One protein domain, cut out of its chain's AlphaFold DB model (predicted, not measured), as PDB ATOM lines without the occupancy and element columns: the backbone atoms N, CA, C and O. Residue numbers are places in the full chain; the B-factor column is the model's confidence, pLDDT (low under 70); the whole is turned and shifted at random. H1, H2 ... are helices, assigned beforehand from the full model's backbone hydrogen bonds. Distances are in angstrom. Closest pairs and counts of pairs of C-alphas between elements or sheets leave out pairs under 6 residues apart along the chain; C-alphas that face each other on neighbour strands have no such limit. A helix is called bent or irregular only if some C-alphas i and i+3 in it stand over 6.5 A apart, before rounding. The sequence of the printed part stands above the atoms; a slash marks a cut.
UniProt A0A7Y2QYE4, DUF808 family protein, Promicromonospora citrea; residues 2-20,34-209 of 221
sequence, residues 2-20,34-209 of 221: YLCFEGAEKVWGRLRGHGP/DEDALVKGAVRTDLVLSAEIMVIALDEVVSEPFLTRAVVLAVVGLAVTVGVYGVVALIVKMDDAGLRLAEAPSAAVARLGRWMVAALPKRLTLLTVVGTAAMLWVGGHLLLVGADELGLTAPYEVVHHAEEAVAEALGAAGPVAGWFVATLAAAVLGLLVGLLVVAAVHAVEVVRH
ATOM      1  N   TYR A   2      49.239  11.129 -57.269       82.81
ATOM      2  CA  TYR A   2      49.797  12.427 -56.833       82.81
ATOM      3  C   TYR A   2      49.565  12.725 -55.336       82.81
ATOM      4  O   TYR A   2      50.514  13.040 -54.629       82.81
ATOM      5  N   LEU A   3      48.345  12.531 -54.822       83.38
ATOM      6  CA  LEU A   3      48.040  12.758 -53.400       83.38
ATOM      7  C   LEU A   3      48.765  11.793 -52.460       83.38
ATOM      8  O   LEU A   3      49.244  12.197 -51.406       83.38
ATOM      9  N   CYS A   4      48.909  10.533 -52.873       86.25
ATOM     10  CA  CYS A   4      49.721   9.548 -52.164       86.25
ATOM     11  C   CYS A   4      51.181  10.000 -52.071       86.25
ATOM     12  O   CYS A   4      51.775   9.933 -51.000       86.25
ATOM     13  N   PHE A   5      51.746  10.486 -53.181       89.06
ATOM     14  CA  PHE A   5      53.098  11.038 -53.228       89.06
ATOM     15  C   PHE A   5      53.243  12.255 -52.303       89.06
ATOM     16  O   PHE A   5      54.107  12.240 -51.430       89.06
ATOM     17  N   GLU A   6      52.374  13.262 -52.426       86.38
ATOM     18  CA  GLU A   6      52.450  14.490 -51.622       86.38
ATOM     19  C   GLU A   6      52.221  14.211 -50.123       86.38
ATOM     20  O   GLU A   6      52.917  14.743 -49.253       86.38
ATOM     21  N   GLY A   7      51.275  13.327 -49.798       84.69
ATOM     22  CA  GLY A   7      51.033  12.864 -48.434       84.69
ATOM     23  C   GLY A   7      52.238  12.115 -47.857       84.69
ATOM     24  O   GLY A   7      52.666  12.401 -46.736       84.69
ATOM     25  N   ALA A   8      52.827  11.196 -48.626       88.56
ATOM     26  CA  ALA A   8      54.003  10.436 -48.213       88.56
ATOM     27  C   ALA A   8      55.244  11.321 -48.055       88.56
ATOM     28  O   ALA A   8      55.996  11.137 -47.101       88.56
ATOM     29  N   GLU A   9      55.435  12.315 -48.922       87.12
ATOM     30  CA  GLU A   9      56.516  13.296 -48.813       87.12
ATOM     31  C   GLU A   9      56.399  14.111 -47.515       87.12
ATOM     32  O   GLU A   9      57.375  14.241 -46.772       87.12
ATOM     33  N   LYS A  10      55.190  14.573 -47.161       84.06
ATOM     34  CA  LYS A  10      54.921  15.274 -45.889       84.06
ATOM     35  C   LYS A  10      55.199  14.400 -44.665       84.06
ATOM     36  O   LYS A  10      55.708  14.895 -43.654       84.06
ATOM     37  N   VAL A  11      54.869  13.108 -44.727       87.56
ATOM     38  CA  VAL A  11      55.195  12.140 -43.664       87.56
ATOM     39  C   VAL A  11      56.709  11.931 -43.575       87.56
ATOM     40  O   VAL A  11      57.282  12.032 -42.489       87.56
ATOM     41  N   TRP A  12      57.366  11.703 -44.710       85.31
ATOM     42  CA  TRP A  12      58.806  11.474 -44.804       85.31
ATOM     43  C   TRP A  12      59.629  12.670 -44.305       85.31
ATOM     44  O   TRP A  12      60.573  12.493 -43.530       85.31
ATOM     45  N   GLY A  13      59.232  13.891 -44.675       81.00
ATOM     46  CA  GLY A  13      59.852  15.133 -44.214       81.00
ATOM     47  C   GLY A  13      59.815  15.268 -42.690       81.00
ATOM     48  O   GLY A  13      60.858  15.478 -42.065       81.00
ATOM     49  N   ARG A  14      58.647  15.024 -42.069       81.06
ATOM     50  CA  ARG A  14      58.517  15.038 -40.600       81.06
ATOM     51  C   ARG A  14      59.419  14.008 -39.920       81.06
ATOM     52  O   ARG A  14      60.029  14.331 -38.903       81.06
ATOM     53  N   LEU A  15      59.519  12.791 -40.463       81.56
ATOM     54  CA  LEU A  15      60.350  11.722 -39.889       81.56
ATOM     55  C   LEU A  15      61.850  12.048 -39.936       81.56
ATOM     56  O   LEU A  15      62.589  11.668 -39.032       81.56
ATOM     57  N   ARG A  16      62.308  12.796 -40.946       79.56
ATOM     58  CA  ARG A  16      63.708  13.236 -41.080       79.56
ATOM     59  C   ARG A  16      64.055  14.491 -40.270       79.56
ATOM     60  O   ARG A  16      65.091  15.103 -40.518       79.56
ATOM     61  N   GLY A  17      63.196  14.916 -39.343       57.50
ATOM     62  CA  GLY A  17      63.425  16.117 -38.533       57.50
ATOM     63  C   GLY A  17      63.324  17.431 -39.318       57.50
ATOM     64  O   GLY A  17      63.586  18.495 -38.763       57.50
ATOM     65  N   HIS A  18      62.896  17.381 -40.583       55.69
ATOM     66  CA  HIS A  18      62.498  18.563 -41.334       55.69
ATOM     67  C   HIS A  18      61.053  18.847 -40.926       55.69
ATOM     68  O   HIS A  18      60.100  18.328 -41.505       55.69
ATOM     69  N   GLY A  19      60.906  19.565 -39.807       41.38
ATOM     70  CA  GLY A  19      59.618  19.838 -39.174       41.38
ATOM     71  C   GLY A  19      58.599  20.511 -40.112       41.38
ATOM     72  O   GLY A  19      58.922  20.840 -41.251       41.38
ATOM     73  N   PRO A  20      57.366  20.775 -39.638       45.50
ATOM     74  CA  PRO A  20      56.230  21.283 -40.429       45.50
ATOM     75  C   PRO A  20      56.413  22.647 -41.134       45.50
ATOM     76  O   PRO A  20      55.440  23.252 -41.568       45.50
ATOM     77  N   ASP A  34      58.205  32.147 -54.604       76.50
ATOM     78  CA  ASP A  34      57.403  32.969 -55.500       76.50
ATOM     79  C   ASP A  34      55.922  32.838 -55.098       76.50
ATOM     80  O   ASP A  34      55.397  31.722 -55.016       76.50
ATOM     81  N   GLU A  35      55.269  33.954 -54.768       78.06
ATOM     82  CA  GLU A  35      53.873  33.981 -54.309       78.06
ATOM     83  C   GLU A  35      52.969  33.272 -55.327       78.06
ATOM     84  O   GLU A  35      52.100  32.477 -54.958       78.06
ATOM     85  N   ASP A  36      53.286  33.424 -56.614       78.88
ATOM     86  CA  ASP A  36      52.631  32.728 -57.714       78.88
ATOM     87  C   ASP A  36      52.778  31.204 -57.625       78.88
ATOM     88  O   ASP A  36      51.847  30.465 -57.957       78.88
ATOM     89  N   ALA A  37      53.935  30.699 -57.197       76.25
ATOM     90  CA  ALA A  37      54.163  29.268 -57.028       76.25
ATOM     91  C   ALA A  37      53.350  28.708 -55.852       76.25
ATOM     92  O   ALA A  37      52.800  27.609 -55.967       76.25
ATOM     93  N   LEU A  38      53.220  29.469 -54.761       73.69
ATOM     94  CA  LEU A  38      52.391  29.095 -53.612       73.69
ATOM     95  C   LEU A  38      50.908  29.063 -53.981       73.69
ATOM     96  O   LEU A  38      50.237  28.062 -53.722       73.69
ATOM     97  N   VAL A  39      50.414  30.109 -54.647       77.94
ATOM     98  CA  VAL A  39      49.023  30.180 -55.111       77.94
ATOM     99  C   VAL A  39      48.732  29.046 -56.094       77.94
ATOM    100  O   VAL A  39      47.750  28.324 -55.930       77.94
ATOM    101  N   LYS A  40      49.615  28.799 -57.072       75.56
ATOM    102  CA  LYS A  40      49.461  27.677 -58.016       75.56
ATOM    103  C   LYS A  40      49.484  26.318 -57.319       75.56
ATOM    104  O   LYS A  40      48.747  25.425 -57.731       75.56
ATOM    105  N   GLY A  41      50.316  26.138 -56.295       77.69
ATOM    106  CA  GLY A  41      50.350  24.913 -55.492       77.69
ATOM    107  C   GLY A  41      49.037  24.677 -54.743       77.69
ATOM    108  O   GLY A  41      48.466  23.589 -54.825       77.69
ATOM    109  N   ALA A  42      48.518  25.717 -54.089       76.06
ATOM    110  CA  ALA A  42      47.245  25.662 -53.376       76.06
ATOM    111  C   ALA A  42      46.075  25.343 -54.320       76.06
ATOM    112  O   ALA A  42      45.309  24.423 -54.050       76.06
ATOM    113  N   VAL A  43      45.993  26.021 -55.471       78.12
ATOM    114  CA  VAL A  43      44.943  25.784 -56.478       78.12
ATOM    115  C   VAL A  43      45.011  24.363 -57.039       78.12
ATOM    116  O   VAL A  43      43.981  23.715 -57.186       78.12
ATOM    117  N   ARG A  44      46.210  23.839 -57.331       74.69
ATOM    118  CA  ARG A  44      46.356  22.448 -57.797       74.69
ATOM    119  C   ARG A  44      45.877  21.447 -56.756       74.69
ATOM    120  O   ARG A  44      45.185  20.503 -57.113       74.69
ATOM    121  N   THR A  45      46.240  21.661 -55.495       77.25
ATOM    122  CA  THR A  45      45.843  20.768 -54.402       77.25
ATOM    123  C   THR A  45      44.325  20.770 -54.234       77.25
ATOM    124  O   THR A  45      43.724  19.704 -54.161       77.25
ATOM    125  N   ASP A  46      43.700  21.949 -54.250       79.94
ATOM    126  CA  ASP A  46      42.247  22.102 -54.127       79.94
ATOM    127  C   ASP A  46      41.492  21.476 -55.312       79.94
ATOM    128  O   ASP A  46      40.531  20.736 -55.114       79.94
ATOM    129  N   LEU A  47      41.970  21.673 -56.548       79.44
ATOM    130  CA  LEU A  47      41.374  21.064 -57.741       79.44
ATOM    131  C   LEU A  47      41.491  19.539 -57.747       79.44
ATOM    132  O   LEU A  47      40.531  18.857 -58.085       79.44
ATOM    133  N   VAL A  48      42.654  18.994 -57.384       79.38
ATOM    134  CA  VAL A  48      42.852  17.538 -57.349       79.38
ATOM    135  C   VAL A  48      41.983  16.916 -56.261       79.38
ATOM    136  O   VAL A  48      41.317  15.918 -56.517       79.38
ATOM    137  N   LEU A  49      41.948  17.528 -55.076       79.81
ATOM    138  CA  LEU A  49      41.188  17.011 -53.941       79.81
ATOM    139  C   LEU A  49      39.673  17.110 -54.178       79.81
ATOM    140  O   LEU A  49      38.944  16.157 -53.916       79.81
ATOM    141  N   SER A  50      39.187  18.227 -54.725       83.69
ATOM    142  CA  SER A  50      37.766  18.383 -55.067       83.69
ATOM    143  C   SER A  50      37.333  17.475 -56.222       83.69
ATOM    144  O   SER A  50      36.249  16.896 -56.158       83.69
ATOM    145  N   ALA A  51      38.179  17.289 -57.243       83.31
ATOM    146  CA  ALA A  51      37.905  16.360 -58.338       83.31
ATOM    147  C   ALA A  51      37.832  14.908 -57.853       83.31
ATOM    148  O   ALA A  51      36.971  14.156 -58.300       83.31
ATOM    149  N   GLU A  52      38.701  14.517 -56.926       83.50
ATOM    150  CA  GLU A  52      38.726  13.163 -56.382       83.50
ATOM    151  C   GLU A  52      37.477  12.843 -55.556       83.50
ATOM    152  O   GLU A  52      36.835  11.825 -55.797       83.50
ATOM    153  N   ILE A  53      37.069  13.739 -54.651       83.62
ATOM    154  CA  ILE A  53      35.820  13.569 -53.891       83.62
ATOM    155  C   ILE A  53      34.621  13.482 -54.845       83.62
ATOM    156  O   ILE A  53      33.705  12.692 -54.625       83.62
ATOM    157  N   MET A  54      34.636  14.262 -55.929       87.31
ATOM    158  CA  MET A  54      33.584  14.213 -56.943       87.31
ATOM    159  C   MET A  54      33.571  12.885 -57.709       87.31
ATOM    160  O   MET A  54      32.494  12.388 -58.018       87.31
ATOM    161  N   VAL A  55      34.737  12.306 -58.010       85.56
ATOM    162  CA  VAL A  55      34.849  10.989 -58.663       85.56
ATOM    163  C   VAL A  55      34.327   9.886 -57.746       85.56
ATOM    164  O   VAL A  55      33.556   9.056 -58.207       85.56
ATOM    165  N   ILE A  56      34.664   9.921 -56.455       85.25
ATOM    166  CA  ILE A  56      34.133   8.967 -55.467       85.25
ATOM    167  C   ILE A  56      32.606   9.069 -55.401       85.25
ATOM    168  O   ILE A  56      31.907   8.069 -55.524       85.25
ATOM    169  N   ALA A  57      32.070  10.288 -55.293       86.62
ATOM    170  CA  ALA A  57      30.626  10.493 -55.291       86.62
ATOM    171  C   ALA A  57      29.969  10.045 -56.606       86.62
ATOM    172  O   ALA A  57      28.841   9.565 -56.598       86.62
ATOM    173  N   LEU A  58      30.650  10.217 -57.744       87.31
ATOM    174  CA  LEU A  58      30.164   9.793 -59.056       87.31
ATOM    175  C   LEU A  58      30.077   8.272 -59.165       87.31
ATOM    176  O   LEU A  58      29.109   7.786 -59.749       87.31
ATOM    177  N   ASP A  59      31.054   7.558 -58.613       85.75
ATOM    178  CA  ASP A  59      31.103   6.099 -58.613       85.75
ATOM    179  C   ASP A  59      29.926   5.496 -57.828       85.75
ATOM    180  O   ASP A  59      29.195   4.654 -58.346       85.75
ATOM    181  N   GLU A  60      29.612   6.050 -56.651       86.12
ATOM    182  CA  GLU A  60      28.475   5.601 -55.828       86.12
ATOM    183  C   GLU A  60      27.109   5.709 -56.535       86.12
ATOM    184  O   GLU A  60      26.182   4.960 -56.226       86.12
ATOM    185  N   VAL A  61      26.961   6.636 -57.489       91.00
ATOM    186  CA  VAL A  61      25.707   6.857 -58.235       91.00
ATOM    187  C   VAL A  61      25.844   6.602 -59.736       91.00
ATOM    188  O   VAL A  61      25.046   7.090 -60.550       91.00
ATOM    189  N   VAL A  62      26.842   5.815 -60.141       89.25
ATOM    190  CA  VAL A  62      27.106   5.522 -61.557       89.25
ATOM    191  C   VAL A  62      26.042   4.623 -62.196       89.25
ATOM    192  O   VAL A  62      25.872   4.643 -63.417       89.25
ATOM    193  N   SER A  63      25.269   3.886 -61.398       90.50
ATOM    194  CA  SER A  63      24.122   3.085 -61.850       90.50
ATOM    195  C   SER A  63      22.812   3.878 -61.928       90.50
ATOM    196  O   SER A  63      21.842   3.406 -62.518       90.50
ATOM    197  N   GLU A  64      22.771   5.086 -61.361       93.69
ATOM    198  CA  GLU A  64      21.554   5.893 -61.288       93.69
ATOM    199  C   GLU A  64      21.260   6.640 -62.603       93.69
ATOM    200  O   GLU A  64      22.191   6.997 -63.347       93.69
ATOM    201  N   PRO A  65      19.976   6.957 -62.887       95.50
ATOM    202  CA  PRO A  65      19.589   7.805 -64.010       95.50
ATOM    203  C   PRO A  65      20.291   9.166 -63.968       95.50
ATOM    204  O   PRO A  65      20.532   9.728 -62.898       95.50
ATOM    205  N   PHE A  66      20.548   9.746 -65.145       94.00
ATOM    206  CA  PHE A  66      21.309  10.995 -65.293       94.00
ATOM    207  C   PHE A  66      20.837  12.122 -64.360       94.00
ATOM    208  O   PHE A  66      21.658  12.799 -63.745       94.00
ATOM    209  N   LEU A  67      19.520  12.311 -64.228       95.69
ATOM    210  CA  LEU A  67      18.957  13.386 -63.413       95.69
ATOM    211  C   LEU A  67      19.187  13.154 -61.912       95.69
ATOM    212  O   LEU A  67      19.572  14.088 -61.213       95.69
ATOM    213  N   THR A  68      19.028  11.918 -61.432       93.19
ATOM    214  CA  THR A  68      19.332  11.537 -60.043       93.19
ATOM    215  C   THR A  68      20.808  11.769 -59.741       93.19
ATOM    216  O   THR A  68      21.139  12.477 -58.792       93.19
ATOM    217  N   ARG A  69      21.696  11.263 -60.602       93.75
ATOM    218  CA  ARG A  69      23.146  11.442 -60.482       93.75
ATOM    219  C   ARG A  69      23.545  12.916 -60.433       93.75
ATOM    220  O   ARG A  69      24.295  13.318 -59.552       93.75
ATOM    221  N   ALA A  70      23.019  13.736 -61.345       93.81
ATOM    222  CA  ALA A  70      23.323  15.163 -61.398       93.81
ATOM    223  C   ALA A  70      22.902  15.896 -60.113       93.81
ATOM    224  O   ALA A  70      23.653  16.725 -59.601       93.81
ATOM    225  N   VAL A  71      21.723  15.571 -59.569       95.88
ATOM    226  CA  VAL A  71      21.238  16.153 -58.309       95.88
ATOM    227  C   VAL A  71      22.103  15.712 -57.131       95.88
ATOM    228  O   VAL A  71      22.494  16.562 -56.332       95.88
ATOM    229  N   VAL A  72      22.444  14.424 -57.032       93.75
ATOM    230  CA  VAL A  72      23.299  13.912 -55.950       93.75
ATOM    231  C   VAL A  72      24.665  14.595 -55.975       93.75
ATOM    232  O   VAL A  72      25.076  15.148 -54.957       93.75
ATOM    233  N   LEU A  73      25.327  14.663 -57.133       92.75
ATOM    234  CA  LEU A  73      26.631  15.321 -57.260       92.75
ATOM    235  C   LEU A  73      26.573  16.815 -56.923       92.75
ATOM    236  O   LEU A  73      27.472  17.331 -56.259       92.75
ATOM    237  N   ALA A  74      25.503  17.512 -57.317       94.25
ATOM    238  CA  ALA A  74      25.307  18.915 -56.958       94.25
ATOM    239  C   ALA A  74      25.143  19.105 -55.439       94.25
ATOM    240  O   ALA A  74      25.745  20.011 -54.860       94.25
ATOM    241  N   VAL A  75      24.359  18.240 -54.785       95.12
ATOM    242  CA  VAL A  75      24.154  18.273 -53.329       95.12
ATOM    243  C   VAL A  75      25.449  17.951 -52.590       95.12
ATOM    244  O   VAL A  75      25.815  18.696 -51.685       95.12
ATOM    245  N   VAL A  76      26.164  16.896 -52.986       92.00
ATOM    246  CA  VAL A  76      27.441  16.504 -52.374       92.00
ATOM    247  C   VAL A  76      28.478  17.612 -52.542       92.00
ATOM    248  O   VAL A  76      29.078  18.037 -51.556       92.00
ATOM    249  N   GLY A  77      28.640  18.153 -53.754       90.31
ATOM    250  CA  GLY A  77      29.571  19.251 -54.014       90.31
ATOM    251  C   GLY A  77      29.282  20.484 -53.155       90.31
ATOM    252  O   GLY A  77      30.193  21.058 -52.550       90.31
ATOM    253  N   LEU A  78      28.006  20.865 -53.025       94.06
ATOM    254  CA  LEU A  78      27.600  21.976 -52.166       94.06
ATOM    255  C   LEU A  78      27.825  21.664 -50.679       94.06
ATOM    256  O   LEU A  78      28.343  22.509 -49.951       94.06
ATOM    257  N   ALA A  79      27.468  20.459 -50.232       92.62
ATOM    258  CA  ALA A  79      27.613  20.031 -48.846       92.62
ATOM    259  C   ALA A  79      29.082  20.011 -48.409       92.62
ATOM    260  O   ALA A  79      29.407  20.540 -47.348       92.62
ATOM    261  N   VAL A  80      29.979  19.475 -49.242       89.00
ATOM    262  CA  VAL A  80      31.426  19.466 -48.979       89.00
ATOM    263  C   VAL A  80      31.975  20.889 -48.955       89.00
ATOM    264  O   VAL A  80      32.698  21.239 -48.025       89.00
ATOM    265  N   THR A  81      31.577  21.740 -49.906       90.19
ATOM    266  CA  THR A  81      31.989  23.154 -49.935       90.19
ATOM    267  C   THR A  81      31.587  23.861 -48.640       90.19
ATOM    268  O   THR A  81      32.429  24.412 -47.934       90.19
ATOM    269  N   VAL A  82      30.306  23.808 -48.272       94.00
ATOM    270  CA  VAL A  82      29.811  24.462 -47.053       94.00
ATOM    271  C   VAL A  82      30.446  23.854 -45.802       94.00
ATOM    272  O   VAL A  82      30.830  24.594 -44.899       94.00
ATOM    273  N   GLY A  83      30.598  22.531 -45.744       90.19
ATOM    274  CA  GLY A  83      31.183  21.830 -44.605       90.19
ATOM    275  C   GLY A  83      32.647  22.201 -44.375       90.19
ATOM    276  O   GLY A  83      33.005  22.648 -43.286       90.19
ATOM    277  N   VAL A  84      33.491  22.073 -45.402       87.38
ATOM    278  CA  VAL A  84      34.933  22.341 -45.299       87.38
ATOM    279  C   VAL A  84      35.189  23.823 -45.034       87.38
ATOM    280  O   VAL A  84      35.838  24.165 -44.041       87.38
ATOM    281  N   TYR A  85      34.635  24.717 -45.859       87.31
ATOM    282  CA  TYR A  85      34.850  26.156 -45.688       87.31
ATOM    283  C   TYR A  85      34.182  26.693 -44.418       87.31
ATOM    284  O   TYR A  85      34.727  27.592 -43.781       87.31
ATOM    285  N   GLY A  86      33.054  26.115 -43.994       91.56
ATOM    286  CA  GLY A  86      32.393  26.457 -42.736       91.56
ATOM    287  C   GLY A  86      33.241  26.108 -41.512       91.56
ATOM    288  O   GLY A  86      33.407  26.944 -40.623       91.56
ATOM    289  N   VAL A  87      33.836  24.912 -41.479       88.81
ATOM    290  CA  VAL A  87      34.742  24.500 -40.393       88.81
ATOM    291  C   VAL A  87      35.996  25.372 -40.368       88.81
ATOM    292  O   VAL A  87      36.373  25.865 -39.305       88.81
ATOM    293  N   VAL A  88      36.621  25.623 -41.523       87.62
ATOM    294  CA  VAL A  88      37.806  26.493 -41.606       87.62
ATOM    295  C   VAL A  88      37.476  27.915 -41.146       87.62
ATOM    296  O   VAL A  88      38.204  28.475 -40.328       87.62
ATOM    297  N   ALA A  89      36.350  28.480 -41.592       88.56
ATOM    298  CA  ALA A  89      35.902  29.805 -41.168       88.56
ATOM    299  C   ALA A  89      35.656  29.874 -39.654       88.56
ATOM    300  O   ALA A  89      36.017  30.866 -39.019       88.56
ATOM    301  N   LEU A  90      35.089  28.821 -39.059       89.38
ATOM    302  CA  LEU A  90      34.891  28.738 -37.614       89.38
ATOM    303  C   LEU A  90      36.229  28.725 -36.861       89.38
ATOM    304  O   LEU A  90      36.378  29.460 -35.885       89.38
ATOM    305  N   ILE A  91      37.208  27.944 -37.332       86.62
ATOM    306  CA  ILE A  91      38.552  27.878 -36.735       86.62
ATOM    307  C   ILE A  91      39.222  29.257 -36.777       86.62
ATOM    308  O   ILE A  91      39.636  29.763 -35.734       86.62
ATOM    309  N   VAL A  92      39.250  29.907 -37.945       87.56
ATOM    310  CA  VAL A  92      39.849  31.244 -38.109       87.56
ATOM    311  C   VAL A  92      39.133  32.277 -37.236       87.56
ATOM    312  O   VAL A  92      39.769  33.089 -36.567       87.56
ATOM    313  N   LYS A  93      37.800  32.212 -37.149       87.81
ATOM    314  CA  LYS A  93      37.025  33.127 -36.305       87.81
ATOM    315  C   LYS A  93      37.351  32.971 -34.820       87.81
ATOM    316  O   LYS A  93      37.390  33.968 -34.096       87.81
ATOM    317  N   MET A  94      37.566  31.738 -34.359       86.75
ATOM    318  CA  MET A  94      37.993  31.458 -32.986       86.75
ATOM    319  C   MET A  94      39.408  31.986 -32.713       86.75
ATOM    320  O   MET A  94      39.666  32.480 -31.613       86.75
ATOM    321  N   ASP A  95      40.299  31.926 -33.703       86.00
ATOM    322  CA  ASP A  95      41.663  32.458 -33.618       86.00
ATOM    323  C   ASP A  95      41.663  33.989 -33.489       86.00
ATOM    324  O   ASP A  95      42.259  34.532 -32.552       86.00
ATOM    325  N   ASP A  96      40.900  34.674 -34.343       86.00
ATOM    326  CA  ASP A  96      40.718  36.130 -34.304       86.00
ATOM    327  C   ASP A  96      40.093  36.599 -32.983       86.00
ATOM    328  O   ASP A  96      40.495  37.612 -32.402       86.00
ATOM    329  N   ALA A  97      39.101  35.860 -32.478       86.25
ATOM    330  CA  ALA A  97      38.491  36.143 -31.184       86.25
ATOM    331  C   ALA A  97      39.501  35.984 -30.034       86.25
ATOM    332  O   ALA A  97      39.505  36.793 -29.105       86.25
ATOM    333  N   GLY A  98      40.388  34.986 -30.112       86.19
ATOM    334  CA  GLY A  98      41.462  34.769 -29.143       86.19
ATOM    335  C   GLY A  98      42.452  35.933 -29.076       86.19
ATOM    336  O   GLY A  98      42.814  36.358 -27.977       86.19
ATOM    337  N   LEU A  99      42.831  36.495 -30.230       86.44
ATOM    338  CA  LEU A  99      43.688  37.684 -30.308       86.44
ATOM    339  C   LEU A  99      43.020  38.898 -29.653       86.44
ATOM    340  O   LEU A  99      43.615  39.542 -28.792       86.44
ATOM    341  N   ARG A 100      41.744  39.148 -29.965       87.94
ATOM    342  CA  ARG A 100      40.976  40.248 -29.354       87.94
ATOM    343  C   ARG A 100      40.848  40.107 -27.838       87.94
ATOM    344  O   ARG A 100      40.906  41.098 -27.116       87.94
ATOM    345  N   LEU A 101      40.684  38.881 -27.337       87.38
ATOM    346  CA  LEU A 101      40.638  38.608 -25.899       87.38
ATOM    347  C   LEU A 101      42.005  38.800 -25.233       87.38
ATOM    348  O   LEU A 101      42.052  39.166 -24.061       87.38
ATOM    349  N   ALA A 102      43.109  38.573 -25.950       87.62
ATOM    350  CA  ALA A 102      44.463  38.722 -25.417       87.62
ATOM    351  C   ALA A 102      44.822  40.185 -25.101       87.62
ATOM    352  O   ALA A 102      45.619  40.428 -24.192       87.62
ATOM    353  N   GLU A 103      44.196  41.130 -25.807       89.62
ATOM    354  CA  GLU A 103      44.333  42.583 -25.627       89.62
ATOM    355  C   GLU A 103      43.325  43.170 -24.618       89.62
ATOM    356  O   GLU A 103      43.284  44.382 -24.401       89.62
ATOM    357  N   ALA A 104      42.499  42.334 -23.979       89.38
ATOM    358  CA  ALA A 104      41.458  42.808 -23.075       89.38
ATOM    359  C   ALA A 104      42.035  43.526 -21.827       89.38
ATOM    360  O   ALA A 104      43.032  43.072 -21.262       89.38
ATOM    361  N   PRO A 105      41.365  44.575 -21.300       85.75
ATOM    362  CA  PRO A 105      41.841  45.324 -20.130       85.75
ATOM    363  C   PRO A 105      41.915  44.492 -18.842       85.75
ATOM    364  O   PRO A 105      42.674  44.809 -17.929       85.75
ATOM    365  N   SER A 106      41.104  43.435 -18.736       92.50
ATOM    366  CA  SER A 106      41.090  42.588 -17.545       92.50
ATOM    367  C   SER A 106      42.153  41.492 -17.633       92.50
ATOM    368  O   SER A 106      42.209  40.716 -18.588       92.50
ATOM    369  N   ALA A 107      42.985  41.388 -16.595       87.12
ATOM    370  CA  ALA A 107      44.112  40.457 -16.567       87.12
ATOM    371  C   ALA A 107      43.693  38.981 -16.723       87.12
ATOM    372  O   ALA A 107      44.420  38.194 -17.331       87.12
ATOM    373  N   ALA A 108      42.513  38.613 -16.207       88.44
ATOM    374  CA  ALA A 108      41.959  37.267 -16.332       88.44
ATOM    375  C   ALA A 108      41.544  36.939 -17.778       88.44
ATOM    376  O   ALA A 108      41.904  35.878 -18.289       88.44
ATOM    377  N   VAL A 109      40.861  37.864 -18.464       87.88
ATOM    378  CA  VAL A 109      40.441  37.680 -19.864       87.88
ATOM    379  C   VAL A 109      41.647  37.722 -20.801       87.88
ATOM    380  O   VAL A 109      41.778  36.859 -21.666       87.88
ATOM    381  N   ALA A 110      42.598  38.625 -20.555       88.94
ATOM    382  CA  ALA A 110      43.844  38.699 -21.310       88.94
ATOM    383  C   ALA A 110      44.680  37.413 -21.186       88.94
ATOM    384  O   ALA A 110      45.302  36.962 -22.149       88.94
ATOM    385  N   ARG A 111      44.684  36.774 -20.005       89.56
ATOM    386  CA  ARG A 111      45.351  35.478 -19.794       89.56
ATOM    387  C   ARG A 111      44.671  34.355 -20.576       89.56
ATOM    388  O   ARG A 111      45.380  33.534 -21.157       89.56
ATOM    389  N   LEU A 112      43.338  34.332 -20.610       87.19
ATOM    390  CA  LEU A 112      42.578  33.378 -21.421       87.19
ATOM    391  C   LEU A 112      42.871  33.572 -22.917       87.19
ATOM    392  O   LEU A 112      43.198  32.604 -23.597       87.19
ATOM    393  N   GLY A 113      42.857  34.815 -23.408       84.88
ATOM    394  CA  GLY A 113      43.190  35.131 -24.799       84.88
ATOM    395  C   GLY A 113      44.610  34.708 -25.181       84.88
ATOM    396  O   GLY A 113      44.804  34.010 -26.173       84.88
ATOM    397  N   ARG A 114      45.614  35.007 -24.343       87.06
ATOM    398  CA  ARG A 114      46.998  34.543 -24.568       87.06
ATOM    399  C   ARG A 114      47.114  33.019 -24.614       87.06
ATOM    400  O   ARG A 114      47.874  32.496 -25.425       87.06
ATOM    401  N   TRP A 115      46.359  32.298 -23.782       87.88
ATOM    402  CA  TRP A 115      46.312  30.834 -23.837       87.88
ATOM    403  C   TRP A 115      45.672  30.329 -25.141       87.88
ATOM    404  O   TRP A 115      46.200  29.407 -25.764       87.88
ATOM    405  N   MET A 116      44.592  30.966 -25.604       82.94
ATOM    406  CA  MET A 116      43.944  30.632 -26.880       82.94
ATOM    407  C   MET A 116      44.871  30.855 -28.081       82.94
ATOM    408  O   MET A 116      44.902  30.015 -28.984       82.94
ATOM    409  N   VAL A 117      45.653  31.938 -28.074       83.50
ATOM    410  CA  VAL A 117      46.661  32.246 -29.104       83.50
ATOM    411  C   VAL A 117      47.835  31.270 -29.031       83.50
ATOM    412  O   VAL A 117      48.281  30.768 -30.056       83.50
ATOM    413  N   ALA A 118      48.288  30.894 -27.834       83.88
ATOM    414  CA  ALA A 118      49.332  29.878 -27.670       83.88
ATOM    415  C   ALA A 118      48.913  28.485 -28.188       83.88
ATOM    416  O   ALA A 118      49.765  27.647 -28.485       83.88
ATOM    417  N   ALA A 119      47.609  28.225 -28.319       82.62
ATOM    418  CA  ALA A 119      47.080  27.009 -28.932       82.62
ATOM    419  C   ALA A 119      46.982  27.078 -30.473       82.62
ATOM    420  O   ALA A 119      46.763  26.040 -31.100       82.62
ATOM    421  N   LEU A 120      47.206  28.244 -31.095       82.81
ATOM    422  CA  LEU A 120      47.172  28.431 -32.553       82.81
ATOM    423  C   LEU A 120      48.132  27.488 -33.307       82.81
ATOM    424  O   LEU A 120      47.667  26.776 -34.200       82.81
ATOM    425  N   PRO A 121      49.423  27.350 -32.927       80.75
ATOM    426  CA  PRO A 121      50.344  26.455 -33.635       80.75
ATOM    427  C   PRO A 121      49.905  24.987 -33.570       80.75
ATOM    428  O   PRO A 121      50.128  24.217 -34.505       80.75
ATOM    429  N   LYS A 122      49.243  24.594 -32.472       82.12
ATOM    430  CA  LYS A 122      48.719  23.235 -32.294       82.12
ATOM    431  C   LYS A 122      47.542  22.967 -33.226       82.12
ATOM    432  O   LYS A 122      47.498  21.895 -33.820       82.12
ATOM    433  N   ARG A 123      46.628  23.933 -33.393       80.94
ATOM    434  CA  ARG A 123      45.493  23.828 -34.330       80.94
ATOM    435  C   ARG A 123      45.970  23.704 -35.774       80.94
ATOM    436  O   ARG A 123      45.522  22.807 -36.480       80.94
ATOM    437  N   LEU A 124      46.940  24.527 -36.173       82.88
ATOM    438  CA  LEU A 124      47.535  24.451 -37.510       82.88
ATOM    439  C   LEU A 124      48.240  23.110 -37.740       82.88
ATOM    440  O   LEU A 124      48.025  22.470 -38.764       82.88
ATOM    441  N   THR A 125      49.009  22.632 -36.756       82.44
ATOM    442  CA  THR A 125      49.663  21.316 -36.836       82.44
ATOM    443  C   THR A 125      48.642  20.188 -36.958       82.44
ATOM    444  O   THR A 125      48.822  19.295 -37.785       82.44
ATOM    445  N   LEU A 126      47.565  20.233 -36.168       85.00
ATOM    446  CA  LEU A 126      46.476  19.262 -36.241       85.00
ATOM    447  C   LEU A 126      45.846  19.259 -37.634       85.00
ATOM    448  O   LEU A 126      45.710  18.190 -38.220       85.00
ATOM    449  N   LEU A 127      45.543  20.433 -38.195       84.62
ATOM    450  CA  LEU A 127      44.991  20.550 -39.544       84.62
ATOM    451  C   LEU A 127      45.941  19.959 -40.593       84.62
ATOM    452  O   LEU A 127      45.501  19.227 -41.473       84.62
ATOM    453  N   THR A 128      47.252  20.193 -40.472       83.69
ATOM    454  CA  THR A 128      48.233  19.581 -41.379       83.69
ATOM    455  C   THR A 128      48.284  18.061 -41.227       83.69
ATOM    456  O   THR A 128      48.432  17.357 -42.221       83.69
ATOM    457  N   VAL A 129      48.208  17.526 -40.005       86.38
ATOM    458  CA  VAL A 129      48.217  16.072 -39.759       86.38
ATOM    459  C   VAL A 129      46.954  15.428 -40.322       86.38
ATOM    460  O   VAL A 129      47.064  14.482 -41.096       86.38
ATOM    461  N   VAL A 130      45.783  15.980 -40.001       87.50
ATOM    462  CA  VAL A 130      44.489  15.509 -40.508       87.50
ATOM    463  C   VAL A 130      44.448  15.599 -42.030       87.50
ATOM    464  O   VAL A 130      44.096  14.624 -42.682       87.50
ATOM    465  N   GLY A 131      44.898  16.714 -42.610       85.62
ATOM    466  CA  GLY A 131      44.983  16.874 -44.060       85.62
ATOM    467  C   GLY A 131      45.928  15.863 -44.714       85.62
ATOM    468  O   GLY A 131      45.596  15.302 -45.749       85.62
ATOM    469  N   THR A 132      47.082  15.570 -44.103       87.88
ATOM    470  CA  THR A 132      48.010  14.540 -44.615       87.88
ATOM    471  C   THR A 132      47.378  13.149 -44.561       87.88
ATOM    472  O   THR A 132      47.484  12.396 -45.524       87.88
ATOM    473  N   ALA A 133      46.694  12.816 -43.463       88.31
ATOM    474  CA  ALA A 133      45.979  11.550 -43.333       88.31
ATOM    475  C   ALA A 133      44.859  11.425 -44.377       88.31
ATOM    476  O   ALA A 133      44.746  10.385 -45.016       88.31
ATOM    477  N   ALA A 134      44.099  12.501 -44.608       87.50
ATOM    478  CA  ALA A 134      43.079  12.553 -45.648       87.50
ATOM    479  C   ALA A 134      43.682  12.358 -47.049       87.50
ATOM    480  O   ALA A 134      43.217  11.497 -47.781       87.50
ATOM    481  N   MET A 135      44.767  13.061 -47.399       88.75
ATOM    482  CA  MET A 135      45.449  12.887 -48.695       88.75
ATOM    483  C   MET A 135      45.884  11.433 -48.947       88.75
ATOM    484  O   MET A 135      45.772  10.938 -50.067       88.75
ATOM    485  N   LEU A 136      46.375  10.744 -47.912       90.25
ATOM    486  CA  LEU A 136      46.781   9.339 -48.006       90.25
ATOM    487  C   LEU A 136      45.583   8.398 -48.126       90.25
ATOM    488  O   LEU A 136      45.626   7.470 -48.931       90.25
ATOM    489  N   TRP A 137      44.536   8.636 -47.337       90.75
ATOM    490  CA  TRP A 137      43.317   7.838 -47.364       90.75
ATOM    491  C   TRP A 137      42.599   7.953 -48.706       90.75
ATOM    492  O   TRP A 137      42.412   6.935 -49.368       90.75
ATOM    493  N   VAL A 138      42.246   9.171 -49.125       87.25
ATOM    494  CA  VAL A 138      41.465   9.390 -50.348       87.25
ATOM    495  C   VAL A 138      42.269   8.937 -51.573       87.25
ATOM    496  O   VAL A 138      41.783   8.120 -52.351       87.25
ATOM    497  N   GLY A 139      43.554   9.306 -51.651       87.56
ATOM    498  CA  GLY A 139      44.434   8.856 -52.729       87.56
ATOM    499  C   GLY A 139      44.638   7.339 -52.768       87.56
ATOM    500  O   GLY A 139      44.737   6.757 -53.847       87.56
ATOM    501  N   GLY A 140      44.720   6.690 -51.605       89.69
ATOM    502  CA  GLY A 140      44.832   5.237 -51.503       89.69
ATOM    503  C   GLY A 140      43.544   4.514 -51.896       89.69
ATOM    504  O   GLY A 140      43.610   3.489 -52.568       89.69
ATOM    505  N   HIS A 141      42.387   5.075 -51.547       88.62
ATOM    506  CA  HIS A 141      41.082   4.561 -51.956       88.62
ATOM    507  C   HIS A 141      40.881   4.685 -53.472       88.62
ATOM    508  O   HIS A 141      40.552   3.697 -54.119       88.62
ATOM    509  N   LEU A 142      41.200   5.843 -54.065       86.88
ATOM    510  CA  LEU A 142      41.159   6.023 -55.518       86.88
ATOM    511  C   LEU A 142      42.088   5.036 -56.244       86.88
ATOM    512  O   LEU A 142      41.751   4.532 -57.311       86.88
ATOM    513  N   LEU A 143      43.264   4.745 -55.673       87.75
ATOM    514  CA  LEU A 143      44.164   3.725 -56.216       87.75
ATOM    515  C   LEU A 143      43.590   2.310 -56.109       87.75
ATOM    516  O   LEU A 143      43.825   1.527 -57.021       87.75
ATOM    517  N   LEU A 144      42.886   1.974 -55.024       86.88
ATOM    518  CA  LEU A 144      42.232   0.673 -54.860       86.88
ATOM    519  C   LEU A 144      41.139   0.474 -55.906       86.88
ATOM    520  O   LEU A 144      41.192  -0.504 -56.645       86.88
ATOM    521  N   VAL A 145      40.205   1.422 -56.002       82.75
ATOM    522  CA  VAL A 145      39.093   1.367 -56.962       82.75
ATOM    523  C   VAL A 145      39.626   1.384 -58.395       82.75
ATOM    524  O   VAL A 145      39.294   0.520 -59.196       82.75
ATOM    525  N   GLY A 146      40.558   2.289 -58.705       83.88
ATOM    526  CA  GLY A 146      41.164   2.345 -60.034       83.88
ATOM    527  C   GLY A 146      41.984   1.098 -60.389       83.88
ATOM    528  O   GLY A 146      42.053   0.727 -61.556       83.88
ATOM    529  N   ALA A 147      42.621   0.431 -59.419       84.81
ATOM    530  CA  ALA A 147      43.319  -0.832 -59.667       84.81
ATOM    531  C   ALA A 147      42.339  -1.971 -59.977       84.81
ATOM    532  O   ALA A 147      42.615  -2.764 -60.879       84.81
ATOM    533  N   ASP A 148      41.207  -2.015 -59.277       83.25
ATOM    534  CA  ASP A 148      40.138  -2.984 -59.514       83.25
ATOM    535  C   ASP A 148      39.539  -2.830 -60.922       83.25
ATOM    536  O   ASP A 148      39.526  -3.787 -61.699       83.25
ATOM    537  N   GLU A 149      39.208  -1.598 -61.326       80.75
ATOM    538  CA  GLU A 149      38.731  -1.282 -62.684       80.75
ATOM    539  C   GLU A 149      39.731  -1.679 -63.785       80.75
ATOM    540  O   GLU A 149      39.344  -2.070 -64.890       80.75
ATOM    541  N   LEU A 150      41.035  -1.596 -63.497       80.62
ATOM    542  CA  LEU A 150      42.111  -1.981 -64.417       80.62
ATOM    543  C   LEU A 150      42.396  -3.496 -64.423       80.62
ATOM    544  O   LEU A 150      43.281  -3.949 -65.156       80.62
ATOM    545  N   GLY A 151      41.660  -4.285 -63.635       77.31
ATOM    546  CA  GLY A 151      41.767  -5.745 -63.558       77.31
ATOM    547  C   GLY A 151      42.796  -6.262 -62.548       77.31
ATOM    548  O   GLY A 151      43.051  -7.466 -62.494       77.31
ATOM    549  N   LEU A 152      43.396  -5.386 -61.738       79.94
ATOM    550  CA  LEU A 152      44.239  -5.757 -60.601       79.94
ATOM    551  C   LEU A 152      43.373  -5.848 -59.341       79.94
ATOM    552  O   LEU A 152      43.484  -5.017 -58.448       79.94
ATOM    553  N   THR A 153      42.536  -6.882 -59.262       81.31
ATOM    554  CA  THR A 153      41.553  -7.053 -58.175       81.31
ATOM    555  C   THR A 153      42.183  -7.488 -56.847       81.31
ATOM    556  O   THR A 153      41.648  -7.234 -55.775       81.31
ATOM    557  N   ALA A 154      43.372  -8.103 -56.871       79.12
ATOM    558  CA  ALA A 154      44.001  -8.681 -55.677       79.12
ATOM    559  C   ALA A 154      44.168  -7.719 -54.472       79.12
ATOM    560  O   ALA A 154      43.904  -8.145 -53.348       79.12
ATOM    561  N   PRO A 155      44.591  -6.446 -54.632       77.75
ATOM    562  CA  PRO A 155      44.666  -5.498 -53.521       77.75
ATOM    563  C   PRO A 155      43.284  -5.114 -52.983       77.75
ATOM    564  O   PRO A 155      43.144  -4.925 -51.777       77.75
ATOM    565  N   TYR A 156      42.286  -5.013 -53.863       77.62
ATOM    566  CA  TYR A 156      40.906  -4.704 -53.501       77.62
ATOM    567  C   TYR A 156      40.290  -5.845 -52.683       77.62
ATOM    568  O   TYR A 156      39.832  -5.619 -51.567       77.62
ATOM    569  N   GLU A 157      40.416  -7.086 -53.158       78.94
ATOM    570  CA  GLU A 157      39.914  -8.294 -52.484       78.94
ATOM    571  C   GLU A 157      40.517  -8.490 -51.085       78.94
ATOM    572  O   GLU A 157      39.821  -8.839 -50.135       78.94
ATOM    573  N   VAL A 158      41.816  -8.220 -50.908       82.12
ATOM    574  CA  VAL A 158      42.463  -8.316 -49.586       82.12
ATOM    575  C   VAL A 158      41.868  -7.315 -48.595       82.12
ATOM    576  O   VAL A 158      41.670  -7.650 -47.426       82.12
ATOM    577  N   VAL A 159      41.593  -6.087 -49.043       81.19
ATOM    578  CA  VAL A 159      40.970  -5.057 -48.200       81.19
ATOM    579  C   VAL A 159      39.514  -5.414 -47.913       81.19
ATOM    580  O   VAL A 159      39.095  -5.321 -46.761       81.19
ATOM    581  N   HIS A 160      38.785  -5.884 -48.923       79.31
ATOM    582  CA  HIS A 160      37.381  -6.254 -48.811       79.31
ATOM    583  C   HIS A 160      37.170  -7.433 -47.850       79.31
ATOM    584  O   HIS A 160      36.374  -7.342 -46.922       79.31
ATOM    585  N   HIS A 161      37.981  -8.489 -47.949       83.94
ATOM    586  CA  HIS A 161      37.924  -9.603 -47.000       83.94
ATOM    587  C   HIS A 161      38.281  -9.195 -45.565       83.94
ATOM    588  O   HIS A 161      37.731  -9.743 -44.608       83.94
ATOM    589  N   ALA A 162      39.205  -8.246 -45.384       80.12
ATOM    590  CA  ALA A 162      39.537  -7.732 -44.058       80.12
ATOM    591  C   ALA A 162      38.389  -6.898 -43.461       80.12
ATOM    592  O   ALA A 162      38.135  -6.979 -42.258       80.12
ATOM    593  N   GLU A 163      37.696  -6.119 -44.292       82.81
ATOM    594  CA  GLU A 163      36.485  -5.388 -43.921       82.81
ATOM    595  C   GLU A 163      35.361  -6.345 -43.509       82.81
ATOM    596  O   GLU A 163      34.839  -6.217 -42.399       82.81
ATOM    597  N   GLU A 164      35.035  -7.328 -44.351       82.81
ATOM    598  CA  GLU A 164      33.971  -8.307 -44.101       82.81
ATOM    599  C   GLU A 164      34.238  -9.119 -42.831       82.81
ATOM    600  O   GLU A 164      33.365  -9.232 -41.972       82.81
ATOM    601  N   ALA A 165      35.471  -9.601 -42.641       84.00
ATOM    602  CA  ALA A 165      35.839 -10.375 -41.458       84.00
ATOM    603  C   ALA A 165      35.636  -9.587 -40.151       84.00
ATOM    604  O   ALA A 165      35.225 -10.146 -39.132       84.00
ATOM    605  N   VAL A 166      35.915  -8.280 -40.162       81.88
ATOM    606  CA  VAL A 166      35.713  -7.410 -38.996       81.88
ATOM    607  C   VAL A 166      34.244  -7.024 -38.838       81.88
ATOM    608  O   VAL A 166      33.752  -6.949 -37.707       81.88
ATOM    609  N   ALA A 167      33.529  -6.831 -39.946       80.44
ATOM    610  CA  ALA A 167      32.104  -6.544 -39.934       80.44
ATOM    611  C   ALA A 167      31.293  -7.711 -39.353       80.44
ATOM    612  O   ALA A 167      30.441  -7.508 -38.484       80.44
ATOM    613  N   GLU A 168      31.607  -8.943 -39.745       82.81
ATOM    614  CA  GLU A 168      30.952 -10.146 -39.234       82.81
ATOM    615  C   GLU A 168      31.301 -10.425 -37.766       82.81
ATOM    616  O   GLU A 168      30.431 -10.801 -36.976       82.81
ATOM    617  N   ALA A 169      32.551 -10.182 -37.356       85.06
ATOM    618  CA  ALA A 169      33.011 -10.467 -35.995       85.06
ATOM    619  C   ALA A 169      32.388  -9.561 -34.916       85.06
ATOM    620  O   ALA A 169      32.314  -9.955 -33.749       85.06
ATOM    621  N   LEU A 170      31.959  -8.347 -35.274       83.62
ATOM    622  CA  LEU A 170      31.539  -7.316 -34.314       83.62
ATOM    623  C   LEU A 170      30.022  -7.066 -34.280       83.62
ATOM    624  O   LEU A 170      29.558  -6.181 -33.550       83.62
ATOM    625  N   GLY A 171      29.236  -7.851 -35.021       82.88
ATOM    626  CA  GLY A 171      27.774  -7.805 -34.995       82.88
ATOM    627  C   GLY A 171      27.233  -6.396 -35.266       82.88
ATOM    628  O   GLY A 171      27.458  -5.827 -36.329       82.88
ATOM    629  N   ALA A 172      26.543  -5.794 -34.291       84.50
ATOM    630  CA  ALA A 172      25.940  -4.464 -34.445       84.50
ATOM    631  C   ALA A 172      26.957  -3.324 -34.676       84.50
ATOM    632  O   ALA A 172      26.603  -2.309 -35.271       84.50
ATOM    633  N   ALA A 173      28.209  -3.477 -34.227       86.50
ATOM    634  CA  ALA A 173      29.286  -2.517 -34.500       86.50
ATOM    635  C   ALA A 173      30.063  -2.839 -35.792       86.50
ATOM    636  O   ALA A 173      30.941  -2.072 -36.188       86.50
ATOM    637  N   GLY A 174      29.724  -3.952 -36.447       84.62
ATOM    638  CA  GLY A 174      30.387  -4.486 -37.629       84.62
ATOM    639  C   GLY A 174      30.576  -3.482 -38.763       84.62
ATOM    640  O   GLY A 174      31.719  -3.239 -39.140       84.62
ATOM    641  N   PRO A 175      29.511  -2.829 -39.261       85.38
ATOM    642  CA  PRO A 175      29.626  -1.914 -40.399       85.38
ATOM    643  C   PRO A 175      30.575  -0.736 -40.145       85.38
ATOM    644  O   PRO A 175      31.367  -0.364 -41.004       85.38
ATOM    645  N   VAL A 176      30.543  -0.166 -38.936       88.19
ATOM    646  CA  VAL A 176      31.417   0.961 -38.571       88.19
ATOM    647  C   VAL A 176      32.869   0.507 -38.442       88.19
ATOM    648  O   VAL A 176      33.783   1.217 -38.860       88.19
ATOM    649  N   ALA A 177      33.093  -0.670 -37.860       86.44
ATOM    650  CA  ALA A 177      34.429  -1.220 -37.691       86.44
ATOM    651  C   ALA A 177      35.047  -1.660 -39.028       86.44
ATOM    652  O   ALA A 177      36.209  -1.350 -39.277       86.44
ATOM    653  N   GLY A 178      34.266  -2.310 -39.896       85.75
ATOM    654  CA  GLY A 178      34.667  -2.676 -41.255       85.75
ATOM    655  C   GLY A 178      35.063  -1.447 -42.073       85.75
ATOM    656  O   GLY A 178      36.180  -1.387 -42.586       85.75
ATOM    657  N   TRP A 179      34.231  -0.400 -42.060       87.06
ATOM    658  CA  TRP A 179      34.550   0.879 -42.701       87.06
ATOM    659  C   TRP A 179      35.866   1.491 -42.190       87.06
ATOM    660  O   TRP A 179      36.675   1.999 -42.971       87.06
ATOM    661  N   PHE A 180      36.118   1.422 -40.878       89.06
ATOM    662  CA  PHE A 180      37.372   1.898 -40.285       89.06
ATOM    663  C   PHE A 180      38.586   1.102 -40.780       89.06
ATOM    664  O   PHE A 180      39.643   1.685 -41.031       89.06
ATOM    665  N   VAL A 181      38.443  -0.216 -40.929       89.00
ATOM    666  CA  VAL A 181      39.493  -1.104 -41.444       89.00
ATOM    667  C   VAL A 181      39.773  -0.813 -42.911       89.00
ATOM    668  O   VAL A 181      40.935  -0.600 -43.258       89.00
ATOM    669  N   ALA A 182      38.737  -0.715 -43.746       87.00
ATOM    670  CA  ALA A 182      38.868  -0.355 -45.156       87.00
ATOM    671  C   ALA A 182      39.555   1.011 -45.321       87.00
ATOM    672  O   ALA A 182      40.512   1.157 -46.084       87.00
ATOM    673  N   THR A 183      39.142   1.996 -44.520       88.00
ATOM    674  CA  THR A 183      39.732   3.342 -44.476       88.00
ATOM    675  C   THR A 183      41.213   3.312 -44.104       88.00
ATOM    676  O   THR A 183      42.048   3.932 -44.770       88.00
ATOM    677  N   LEU A 184      41.569   2.568 -43.055       89.88
ATOM    678  CA  LEU A 184      42.954   2.448 -42.613       89.88
ATOM    679  C   LEU A 184      43.812   1.719 -43.653       89.88
ATOM    680  O   LEU A 184      44.931   2.149 -43.930       89.88
ATOM    681  N   ALA A 185      43.293   0.646 -44.247       90.00
ATOM    682  CA  ALA A 185      43.989  -0.121 -45.269       90.00
ATOM    683  C   ALA A 185      44.247   0.722 -46.526       90.00
ATOM    684  O   ALA A 185      45.376   0.744 -47.022       90.00
ATOM    685  N   ALA A 186      43.254   1.495 -46.973       90.25
ATOM    686  CA  ALA A 186      43.406   2.464 -48.052       90.25
ATOM    687  C   ALA A 186      44.491   3.506 -47.727       90.25
ATOM    688  O   ALA A 186      45.393   3.723 -48.534       90.25
ATOM    689  N   ALA A 187      44.484   4.088 -46.523       90.81
ATOM    690  CA  ALA A 187      45.508   5.049 -46.108       90.81
ATOM    691  C   ALA A 187      46.923   4.444 -46.062       90.81
ATOM    692  O   ALA A 187      47.891   5.088 -46.476       90.81
ATOM    693  N   VAL A 188      47.057   3.202 -45.586       92.19
ATOM    694  CA  VAL A 188      48.334   2.473 -45.557       92.19
ATOM    695  C   VAL A 188      48.820   2.179 -46.971       92.19
ATOM    696  O   VAL A 188      49.982   2.448 -47.273       92.19
ATOM    697  N   LEU A 189      47.955   1.688 -47.861       91.00
ATOM    698  CA  LEU A 189      48.311   1.460 -49.260       91.00
ATOM    699  C   LEU A 189      48.740   2.766 -49.936       91.00
ATOM    700  O   LEU A 189      49.786   2.809 -50.585       91.00
ATOM    701  N   GLY A 190      47.975   3.840 -49.730       90.81
ATOM    702  CA  GLY A 190      48.308   5.176 -50.210       90.81
ATOM    703  C   GLY A 190      49.689   5.622 -49.730       90.81
ATOM    704  O   GLY A 190      50.490   6.109 -50.526       90.81
ATOM    705  N   LEU A 191      50.027   5.386 -48.459       92.56
ATOM    706  CA  LEU A 191      51.355   5.685 -47.922       92.56
ATOM    707  C   LEU A 191      52.454   4.828 -48.561       92.56
ATOM    708  O   LEU A 191      53.498   5.364 -48.924       92.56
ATOM    709  N   LEU A 192      52.239   3.520 -48.720       92.31
ATOM    710  CA  LEU A 192      53.216   2.605 -49.318       92.31
ATOM    711  C   LEU A 192      53.520   2.975 -50.774       92.31
ATOM    712  O   LEU A 192      54.686   3.118 -51.146       92.31
ATOM    713  N   VAL A 193      52.478   3.183 -51.581       91.25
ATOM    714  CA  VAL A 193      52.620   3.608 -52.979       91.25
ATOM    715  C   VAL A 193      53.249   4.998 -53.046       91.25
ATOM    716  O   VAL A 193      54.162   5.223 -53.838       91.25
ATOM    717  N   GLY A 194      52.822   5.922 -52.186       90.31
ATOM    718  CA  GLY A 194      53.401   7.258 -52.093       90.31
ATOM    719  C   GLY A 194      54.901   7.232 -51.797       90.31
ATOM    720  O   GLY A 194      55.677   7.861 -52.513       90.31
ATOM    721  N   LEU A 195      55.330   6.453 -50.800       91.06
ATOM    722  CA  LEU A 195      56.743   6.287 -50.448       91.06
ATOM    723  C   LEU A 195      57.555   5.651 -51.582       91.06
ATOM    724  O   LEU A 195      58.692   6.061 -51.812       91.06
ATOM    725  N   LEU A 196      56.977   4.694 -52.314       90.94
ATOM    726  CA  LEU A 196      57.616   4.105 -53.491       90.94
ATOM    727  C   LEU A 196      57.872   5.167 -54.571       90.94
ATOM    728  O   LEU A 196      58.977   5.243 -55.113       90.94
ATOM    729  N   VAL A 197      56.882   6.020 -54.852       89.62
ATOM    730  CA  VAL A 197      57.024   7.124 -55.813       89.62
ATOM    731  C   VAL A 197      58.059   8.140 -55.323       89.62
ATOM    732  O   VAL A 197      58.932   8.527 -56.097       89.62
ATOM    733  N   VAL A 198      58.033   8.527 -54.042       87.81
ATOM    734  CA  VAL A 198      59.033   9.435 -53.443       87.81
ATOM    735  C   VAL A 198      60.447   8.880 -53.615       87.81
ATOM    736  O   VAL A 198      61.345   9.608 -54.049       87.81
ATOM    737  N   ALA A 199      60.646   7.592 -53.325       87.50
ATOM    738  CA  ALA A 199      61.931   6.924 -53.490       87.50
ATOM    739  C   ALA A 199      62.388   6.910 -54.957       87.50
ATOM    740  O   ALA A 199      63.555   7.189 -55.234       87.50
ATOM    741  N   ALA A 200      61.478   6.639 -55.898       88.06
ATOM    742  CA  ALA A 200      61.776   6.657 -57.328       88.06
ATOM    743  C   ALA A 200      62.182   8.057 -57.819       88.06
ATOM    744  O   ALA A 200      63.187   8.188 -58.518       88.06
ATOM    745  N   VAL A 201      61.457   9.105 -57.415       87.12
ATOM    746  CA  VAL A 201      61.767  10.501 -57.772       87.12
ATOM    747  C   VAL A 201      63.149  10.897 -57.249       87.12
ATOM    748  O   VAL A 201      64.000  11.325 -58.031       87.12
ATOM    749  N   HIS A 202      63.425  10.652 -55.965       82.75
ATOM    750  CA  HIS A 202      64.729  10.955 -55.370       82.75
ATOM    751  C   HIS A 202      65.862  10.152 -56.027       82.75
ATOM    752  O   HIS A 202      66.955  10.675 -56.244       82.75
ATOM    753  N   ALA A 203      65.625   8.885 -56.388       84.38
ATOM    754  CA  ALA A 203      66.613   8.078 -57.099       84.38
ATOM    755  C   ALA A 203      66.939   8.664 -58.485       84.38
ATOM    756  O   ALA A 203      68.110   8.735 -58.863       84.38
ATOM    757  N   VAL A 204      65.928   9.128 -59.227       85.69
ATOM    758  CA  VAL A 204      66.111   9.766 -60.541       85.69
ATOM    759  C   VAL A 204      66.882  11.080 -60.419       85.69
ATOM    760  O   VAL A 204      67.793  11.321 -61.213       85.69
ATOM    761  N   GLU A 205      66.573  11.910 -59.425       81.25
ATOM    762  CA  GLU A 205      67.292  13.164 -59.168       81.25
ATOM    763  C   GLU A 205      68.763  12.920 -58.823       81.25
ATOM    764  O   GLU A 205      69.647  13.557 -59.399       81.25
ATOM    765  N   VAL A 206      69.049  11.936 -57.966       80.88
ATOM    766  CA  VAL A 206      70.427  11.550 -57.623       80.88
ATOM    767  C   VAL A 206      71.192  11.071 -58.859       80.88
ATOM    768  O   VAL A 206      72.349  11.450 -59.055       80.88
ATOM    769  N   VAL A 207      70.567  10.271 -59.727       78.81
ATOM    770  CA  VAL A 207      71.193   9.812 -60.979       78.81
ATOM    771  C   VAL A 207      71.422  10.976 -61.950       78.81
ATOM    772  O   VAL A 207      72.485  11.048 -62.567       78.81
ATOM    773  N   ARG A 208      70.472  11.913 -62.065       78.12
ATOM    774  CA  ARG A 208      70.612  13.120 -62.898       78.12
ATOM    775  C   ARG A 208      71.736  14.031 -62.410       78.12
ATOM    776  O   ARG A 208      72.558  14.448 -63.222       78.12
ATOM    777  N   HIS A 209      71.836  14.269 -61.104       71.69
ATOM    778  CA  HIS A 209      72.925  15.054 -60.523       71.69
ATOM    779  C   HIS A 209      74.296  14.399 -60.727       71.69
ATOM    780  O   HIS A 209      75.266  15.093 -61.023       71.69
TER     781      HIS A 209
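Overview. This is residues 2 to 20 and 34 to 209 of the 221 residues of the protein "DUF808 family protein" of Promicromonospora citrea (UniProt A0A7Y2QYE4). Two long helices, H5 and H7, cross nearly at right angles as the core of a loose frame, with H1 packed on both at the crossing and H6 folded back along the first part of H7. From the crossing H5 reaches out to H4 at one far end, where H3 turns back beside H5 with a gap between them, and H2 crosses toward the other end of H3; residues 34 to 44 and 202 to 209 stick out. The printed part has 195 residues with seven named helices, H1 to H7 in order, and no named strand: the class is all helix. It is loose, with a radius of gyration of the C-alphas of 21.0 A, and spans 66 by 52 by 38 A.

Along the chain. H7, the longest helix, is residues 171 to 209, 56.7 A from C-alpha 171 at (27.774, -7.805, -34.995) to C-alpha 209 at (72.925, 15.054, -60.523). It is irregular, C-alphas 172 and 175 being 7.5 A apart, and has a kink of 25 degrees near residue 178. H5 is residues 120 to 149, 43.2 A. H1 is residues 2 to 15, beginning at C-alpha 2 (49.797, 12.427, -56.833). H6 is residues 154 to 169, H2 residues 35 to 60, 38.1 A, H3 residues 66 to 102, 53.8 A, and H4 residues 107 to 118.

Arrangement. H5 is the hub, touching four helices. H5 and H7 touch about perpendicular, at 87 degrees; their closest C-alphas, Gly 140 and Gly 190, are 3.7 A apart. H1 touches H7 at 81 degrees, closest at the C-alphas of Phe 5 and Gly 194, 4.0 A, and H5 at those of Cys 4 and Leu 136, 5.1 A. H6 and H7 form a helical hairpin at a shallow tilt of 28 degrees, closest at the C-alphas of Ala 167 and Gly 174, 3.5 A. H2 touches H5 with residues 49 to 56 alone, closest at the C-alphas of Glu 52 and Leu 142, 7.6 A. H2 and H3 form another helical hairpin, closest at the C-alphas of Ala 57 and Leu 73, 6.6 A. H3 touches H4, closest at the C-alphas of Ala 102 and Gly 113, 3.9 A. H3 and H5 are close but not clearly touching, at a shallow tilt of 17 degrees, opposite ways. H3 and H7 are apart. Every O i to N i+4 pair is within hydrogen-bond range in H1 to H6, and 33 of 35 in H7.

Size, cuts and confidence. The two C-alphas farthest apart, Pro 105 and Gly 151, are 67.0 A apart. Residues 21 to 33 are not printed; C-alphas 20 and 34 are 19.1 A apart across the cut. The links from H2 through H7 are tight. The mean pLDDT of the printed part is 85.1; residues 17 to 20 are under 70.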